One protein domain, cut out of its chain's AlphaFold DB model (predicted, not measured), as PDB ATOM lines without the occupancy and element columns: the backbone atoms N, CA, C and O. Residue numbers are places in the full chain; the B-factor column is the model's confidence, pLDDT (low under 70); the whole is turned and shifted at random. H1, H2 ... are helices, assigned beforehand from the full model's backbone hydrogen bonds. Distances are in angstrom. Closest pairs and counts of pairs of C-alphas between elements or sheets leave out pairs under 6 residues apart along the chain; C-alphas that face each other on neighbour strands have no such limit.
ATOM      1  N   ASP A 273      -1.362   9.650  19.819       90.81
ATOM      2  CA  ASP A 273      -0.058   9.055  20.125       90.81
ATOM      3  C   ASP A 273       0.869   9.953  20.966       90.81
ATOM      4  O   ASP A 273       1.766   9.438  21.631       90.81
ATOM      5  N   PHE A 274       0.653  11.270  20.971       92.44
ATOM      6  CA  PHE A 274       1.431  12.239  21.749       92.44
ATOM      7  C   PHE A 274       0.776  12.649  23.069       92.44
ATOM      8  O   PHE A 274       1.447  13.287  23.881       92.44
ATOM      9  N   LYS A 275      -0.493  12.288  23.306       94.12
ATOM     10  CA  LYS A 275      -1.136  12.534  24.604       94.12
ATOM     11  C   LYS A 275      -0.411  11.740  25.686       94.12
ATOM     12  O   LYS A 275      -0.028  10.585  25.458       94.12
ATOM     13  N   SER A 276      -0.211  12.347  26.856       95.81
ATOM     14  CA  SER A 276       0.401  11.625  27.967       95.81
ATOM     15  C   SER A 276      -0.515  10.485  28.413       95.81
ATOM     16  O   SER A 276      -1.723  10.498  28.170       95.81
ATOM     17  N   TYR A 277       0.057   9.475  29.063       96.00
ATOM     18  CA  TYR A 277      -0.711   8.338  29.570       96.00
ATOM     19  C   TYR A 277      -1.877   8.780  30.477       96.00
ATOM     20  O   TYR A 277      -2.983   8.258  30.358       96.00
ATOM     21  N   ASN A 278      -1.660   9.804  31.308       94.69
ATOM     22  CA  ASN A 278      -2.697  10.349  32.182       94.69
ATOM     23  C   ASN A 278      -3.794  11.080  31.397       94.69
ATOM     24  O   ASN A 278      -4.964  10.878  31.698       94.69
ATOM     25  N   ASP A 279      -3.443  11.848  30.360       95.69
ATOM     26  CA  ASP A 279      -4.441  12.547  29.532       95.69
ATOM     27  C   ASP A 279      -5.317  11.550  28.758       95.69
ATOM     28  O   ASP A 279      -6.506  11.780  28.545       95.69
ATOM     29  N   LYS A 280      -4.739  10.414  28.341       97.06
ATOM     30  CA  LYS A 280      -5.497   9.320  27.720       97.06
ATOM     31  C   LYS A 280      -6.456   8.674  28.715       97.06
ATOM     32  O   LYS A 280      -7.609   8.444  28.365       97.06
ATOM     33  N   ALA A 281      -5.995   8.390  29.936       96.62
ATOM     34  CA  ALA A 281      -6.837   7.825  30.987       96.62
ATOM     35  C   ALA A 281      -7.992   8.775  31.348       96.62
ATOM     36  O   ALA A 281      -9.138   8.342  31.386       96.62
ATOM     37  N   GLU A 282      -7.718  10.073  31.506       96.06
ATOM     38  CA  GLU A 282      -8.743  11.089  31.781       96.06
ATOM     39  C   GLU A 282      -9.782  11.168  30.654       96.06
ATOM     40  O   GLU A 282     -10.980  11.211  30.924       96.06
ATOM     41  N   ALA A 283      -9.356  11.083  29.390       95.88
ATOM     42  CA  ALA A 283     -10.279  11.057  28.257       95.88
ATOM     43  C   ALA A 283     -11.187   9.806  28.257       95.88
ATOM     44  O   ALA A 283     -12.364   9.897  27.908       95.88
ATOM     45  N   PHE A 284     -10.677   8.641  28.680       96.56
ATOM     46  CA  PHE A 284     -11.503   7.441  28.863       96.56
ATOM     47  C   PHE A 284     -12.465   7.566  30.053       96.56
ATOM     48  O   PHE A 284     -13.621   7.157  29.946       96.56
ATOM     49  N   GLU A 285     -12.030   8.154  31.168       96.56
ATOM     50  CA  GLU A 285     -12.910   8.439  32.309       96.56
ATOM     51  C   GLU A 285     -14.041   9.404  31.911       96.56
ATOM     52  O   GLU A 285     -15.199   9.179  32.267       96.56
ATOM     53  N   ALA A 286     -13.739  10.426  31.103       95.62
ATOM     54  CA  ALA A 286     -14.705  11.428  30.652       95.62
ATOM     55  C   ALA A 286     -15.849  10.836  29.807       95.62
ATOM     56  O   ALA A 286     -17.000  11.259  29.929       95.62
ATOM     57  N   ILE A 287     -15.569   9.798  29.012       95.50
ATOM     58  CA  ILE A 287     -16.594   9.068  28.245       95.50
ATOM     59  C   ILE A 287     -17.265   7.931  29.045       95.50
ATOM     60  O   ILE A 287     -18.084   7.195  28.488       95.50
ATOM     61  N   GLY A 288     -16.948   7.792  30.340       95.38
ATOM     62  CA  GLY A 288     -17.656   6.927  31.289       95.38
ATOM     63  C   GLY A 288     -16.988   5.592  31.630       95.38
ATOM     64  O   GLY A 288     -17.656   4.736  32.209       95.38
ATOM     65  N   PHE A 289     -15.711   5.376  31.290       94.94
ATOM     66  CA  PHE A 289     -14.986   4.192  31.771       94.94
ATOM     67  C   PHE A 289     -14.628   4.336  33.254       94.94
ATOM     68  O   PHE A 289     -14.262   5.414  33.720       94.94
ATOM     69  N   GLU A 290     -14.685   3.233  34.001       95.00
ATOM     70  CA  GLU A 290     -14.157   3.203  35.365       95.00
ATOM     71  C   GLU A 290     -12.633   3.388  35.348       95.00
ATOM     72  O   GLU A 290     -11.947   2.863  34.472       95.00
ATOM     73  N   GLN A 291     -12.087   4.091  36.344       88.56
ATOM     74  CA  GLN A 291     -10.668   4.469  36.416       88.56
ATOM     75  C   GLN A 291      -9.693   3.298  36.178       88.56
ATOM     76  O   GLN A 291      -8.687   3.447  35.487       88.56
ATOM     77  N   GLY A 292      -9.994   2.108  36.710       90.06
ATOM     78  CA  GLY A 292      -9.151   0.923  36.517       90.06
ATOM     79  C   GLY A 292      -9.105   0.430  35.067       90.06
ATOM     80  O   GLY A 292      -8.073  -0.065  34.618       90.06
ATOM     81  N   ASP A 293     -10.194   0.592  34.321       94.12
ATOM     82  CA  ASP A 293     -10.264   0.213  32.912       94.12
ATOM     83  C   ASP A 293      -9.766   1.341  32.006       94.12
ATOM     84  O   ASP A 293      -9.060   1.069  31.038       94.12
ATOM     85  N   ALA A 294     -10.002   2.602  32.373       95.50
ATOM     86  CA  ALA A 294      -9.430   3.766  31.703       95.50
ATOM     87  C   ALA A 294      -7.891   3.713  31.662       95.50
ATOM     88  O   ALA A 294      -7.291   3.937  30.611       95.50
ATOM     89  N   LEU A 295      -7.245   3.320  32.768       94.75
ATOM     90  CA  LEU A 295      -5.790   3.134  32.836       94.75
ATOM     91  C   LEU A 295      -5.295   2.008  31.913       94.75
ATOM     92  O   LEU A 295      -4.287   2.162  31.219       94.75
ATOM     93  N   LYS A 296      -6.004   0.877  31.848       94.56
ATOM     94  CA  LYS A 296      -5.637  -0.216  30.928       94.56
ATOM     95  C   LYS A 296      -5.755   0.230  29.471       94.56
ATOM     96  O   LYS A 296      -4.874  -0.053  28.662       94.56
ATOM     97  N   MET A 297      -6.818   0.966  29.154       95.62
ATOM     98  CA  MET A 297      -7.099   1.456  27.805       95.62
ATOM     99  C   MET A 297      -6.151   2.588  27.384       95.62
ATOM    100  O   MET A 297      -5.841   2.713  26.200       95.62
ATOM    101  N   ALA A 298      -5.615   3.367  28.329       96.44
ATOM    102  CA  ALA A 298      -4.668   4.453  28.067       96.44
ATOM    103  C   ALA A 298      -3.350   3.996  27.409       96.44
ATOM    104  O   ALA A 298      -2.662   4.807  26.787       96.44
ATOM    105  N   ASN A 299      -3.008   2.706  27.505       96.06
ATOM    106  CA  ASN A 299      -1.821   2.142  26.860       96.06
ATOM    107  C   ASN A 299      -2.073   1.641  25.424       96.06
ATOM    108  O   ASN A 299      -1.129   1.255  24.736       96.06
ATOM    109  N   LEU A 300      -3.327   1.624  24.961       95.50
ATOM    110  CA  LEU A 300      -3.660   1.185  23.609       95.50
ATOM    111  C   LEU A 300      -3.271   2.246  22.575       95.50
ATOM    112  O   LEU A 300      -3.419   3.457  22.792       95.50
ATOM    113  N   ASN A 301      -2.793   1.785  21.418       95.75
ATOM    114  CA  ASN A 301      -2.620   2.657  20.266       95.75
ATOM    115  C   ASN A 301      -4.003   3.099  19.757       95.75
ATOM    116  O   ASN A 301      -4.977   2.357  19.893       95.75
ATOM    117  N   TRP A 302      -4.104   4.284  19.146       94.69
ATOM    118  CA  TRP A 302      -5.378   4.780  18.611       94.69
ATOM    119  C   TRP A 302      -6.056   3.753  17.701       94.69
ATOM    120  O   TRP A 302      -7.258   3.531  17.811       94.69
ATOM    121  N   ALA A 303      -5.275   3.074  16.855       93.88
ATOM    122  CA  ALA A 303      -5.769   2.067  15.917       93.88
ATOM    123  C   ALA A 303      -6.404   0.832  16.585       93.88
ATOM    124  O   ALA A 303      -7.236   0.178  15.957       93.88
ATOM    125  N   ASP A 304      -6.040   0.538  17.835       95.62
ATOM    126  CA  ASP A 304      -6.535  -0.621  18.589       95.62
ATOM    127  C   ASP A 304      -7.818  -0.298  19.374       95.62
ATOM    128  O   ASP A 304      -8.515  -1.192  19.855       95.62
ATOM    129  N   ILE A 305      -8.165   0.986  19.493       95.44
ATOM    130  CA  ILE A 305      -9.405   1.432  20.127       95.44
ATOM    131  C   ILE A 305     -10.561   1.225  19.142       95.44
ATOM    132  O   ILE A 305     -10.478   1.584  17.970       95.44
ATOM    133  N   SER A 306     -11.683   0.672  19.609       95.38
ATOM    134  CA  SER A 306     -12.854   0.482  18.744       95.38
ATOM    135  C   SER A 306     -13.388   1.816  18.190       95.38
ATOM    136  O   SER A 306     -13.425   2.827  18.892       95.38
ATOM    137  N   ILE A 307     -13.865   1.819  16.938       94.06
ATOM    138  CA  ILE A 307     -14.385   3.019  16.248       94.06
ATOM    139  C   ILE A 307     -15.439   3.796  17.072       94.06
ATOM    140  O   ILE A 307     -15.385   5.026  17.082       94.06
ATOM    141  N   PRO A 308     -16.401   3.153  17.772       95.19
ATOM    142  CA  PRO A 308     -17.360   3.884  18.603       95.19
ATOM    143  C   PRO A 308     -16.696   4.681  19.730       95.19
ATOM    144  O   PRO A 308     -17.114   5.800  20.013       95.19
ATOM    145  N   VAL A 309     -15.652   4.117  20.338       94.62
ATOM    146  CA  VAL A 309     -14.913   4.742  21.439       94.62
ATOM    147  C   VAL A 309     -14.008   5.853  20.915       94.62
ATOM    148  O   VAL A 309     -14.024   6.943  21.473       94.62
ATOM    149  N   GLN A 310     -13.320   5.638  19.786       95.88
ATOM    150  CA  GLN A 310     -12.583   6.701  19.084       95.88
ATOM    151  C   GLN A 310     -13.482   7.916  18.826       95.88
ATOM    152  O   GLN A 310     -13.135   9.043  19.158       95.88
ATOM    153  N   LYS A 311     -14.694   7.679  18.309       94.31
ATOM    154  CA  LYS A 311     -15.650   8.747  18.021       94.31
ATOM    155  C   LYS A 311     -16.138   9.471  19.278       94.31
ATOM    156  O   LYS A 311     -16.413  10.659  19.201       94.31
ATOM    157  N   ALA A 312     -16.274   8.781  20.409       94.75
ATOM    158  CA  ALA A 312     -16.632   9.421  21.675       94.75
ATOM    159  C   ALA A 312     -15.504  10.333  22.187       94.75
ATOM    160  O   ALA A 312     -15.775  11.432  22.660       94.75
ATOM    161  N   LEU A 313     -14.247   9.912  22.017       94.50
ATOM    162  CA  LEU A 313     -13.057  10.673  22.412       94.50
ATOM    163  C   LEU A 313     -12.813  11.917  21.538       94.50
ATOM    164  O   LEU A 313     -12.188  12.868  21.991       94.50
ATOM    165  N   GLU A 314     -13.313  11.933  20.301       91.44
ATOM    166  CA  GLU A 314     -13.212  13.088  19.391       91.44
ATOM    167  C   GLU A 314     -14.188  14.237  19.731       91.44
ATOM    168  O   GLU A 314     -14.030  15.339  19.208       91.44
ATOM    169  N   VAL A 315     -15.204  14.009  20.575       80.19
ATOM    170  CA  VAL A 315     -16.319  14.960  20.789       80.19
ATOM    171  C   VAL A 315     -16.017  16.033  21.849       80.19
ATOM    172  O   VAL A 315     -16.685  17.062  21.875       80.19
TER     173      VAL A 315
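Overview. This is residues 273 to 315 of the 640 residues of the protein "C2H2-type domain-containing protein" of marine sediment metagenome (UniProt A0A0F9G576). Two short helices, H1 and H2, pack on each other at a steep angle, and a third, H3, lies to one side of this pair, nearly at right angles to H1. H3 is loosely joined to the rest: it comes near H1 with few C-alphas, is set off from H2, and is reached from H2 by the stretch of residues 298 to 306. The printed part has 43 residues with three named helices, in the order H1, H2, H3 along the chain, and no named strand; the class is all helix, with 24 of the 43 residues in the named helices. The whole is compact, with a radius of gyration of the C-alphas of 9.1 A, and its rounded outline spans 21 by 21 by 15 A.

Along the chain. The printed part begins at Asp 273, whose C-alpha is at (-0.058, 9.055, 20.125), and residues 273 to 276 come before the first named helix. H1 covers residues 277 to 286, from Tyr 277 to Ala 286, and is the longest helix by residues, with 10. Its C-alphas begin at (-0.711, 8.338, 29.570) and end at (-14.705, 11.428, 30.652), 14.4 A apart, and x falls along the helix while y and z change little from end to end. Residues 287 to 290 follow, and then comes H2, residues 291 to 297, from Gln 291 to Met 297, with 9.8 A from first to last C-alpha. Along H2 the z coordinate falls, from C-alpha 291 at (-10.668, 4.469, 36.416) to C-alpha 297 at (-7.099, 1.456, 27.805). Residues 298 to 306 lead on; within them residues 302 to 304 are assigned as helix, in a run too short to bear a name. H3 covers residues 307 to 313, from Ile 307 to Leu 313, with 9.9 A from first to last C-alpha, and it ends at C-alpha 313, at (-13.057, 10.673, 22.412). Residues 314 and 315 close the printed part.

Arrangement. H1 and H2 touch, with 12 pairs of C-alphas within 8 A. Their closest C-alphas are those of Ala 281 and Ala 294, 4.9 A apart, and their centres are 8.2 A apart. Their lines stand at a steep tilt of 60 degrees, and they run opposite ways. The link between them, with 4 residues, is tight. H1 and H3 are close but not clearly touching, with 2 pairs of C-alphas within 8 A. The closest C-alphas of these two are those of Ala 283 and Leu 313, 6.5 A apart, while the centres are 13.1 A apart. Their lines are about perpendicular, at 85 degrees. H2 and H3 are apart, though they follow each other in the chain. In the backbones of H1 and H3, every pair of O i and N i+4 is within hydrogen-bond range; in H2, 2 of 3 such pairs are.

Size, cuts and confidence. The two C-alphas farthest apart in the domain are those of Phe 274 and Glu 290, at 22.6 A. The first and last printed C-alphas, those of Asp 273 and Val 315, are 17.3 A apart. The printed part has no cut. The link from H2 to H3, with 9 residues, is short but not tight, and there is no long link. In this predicted model the mean pLDDT of the printed part is 94.5, and no printed residue is under 70. The mean pLDDT is 96 for H1, 93 for H2 and 95 for H3.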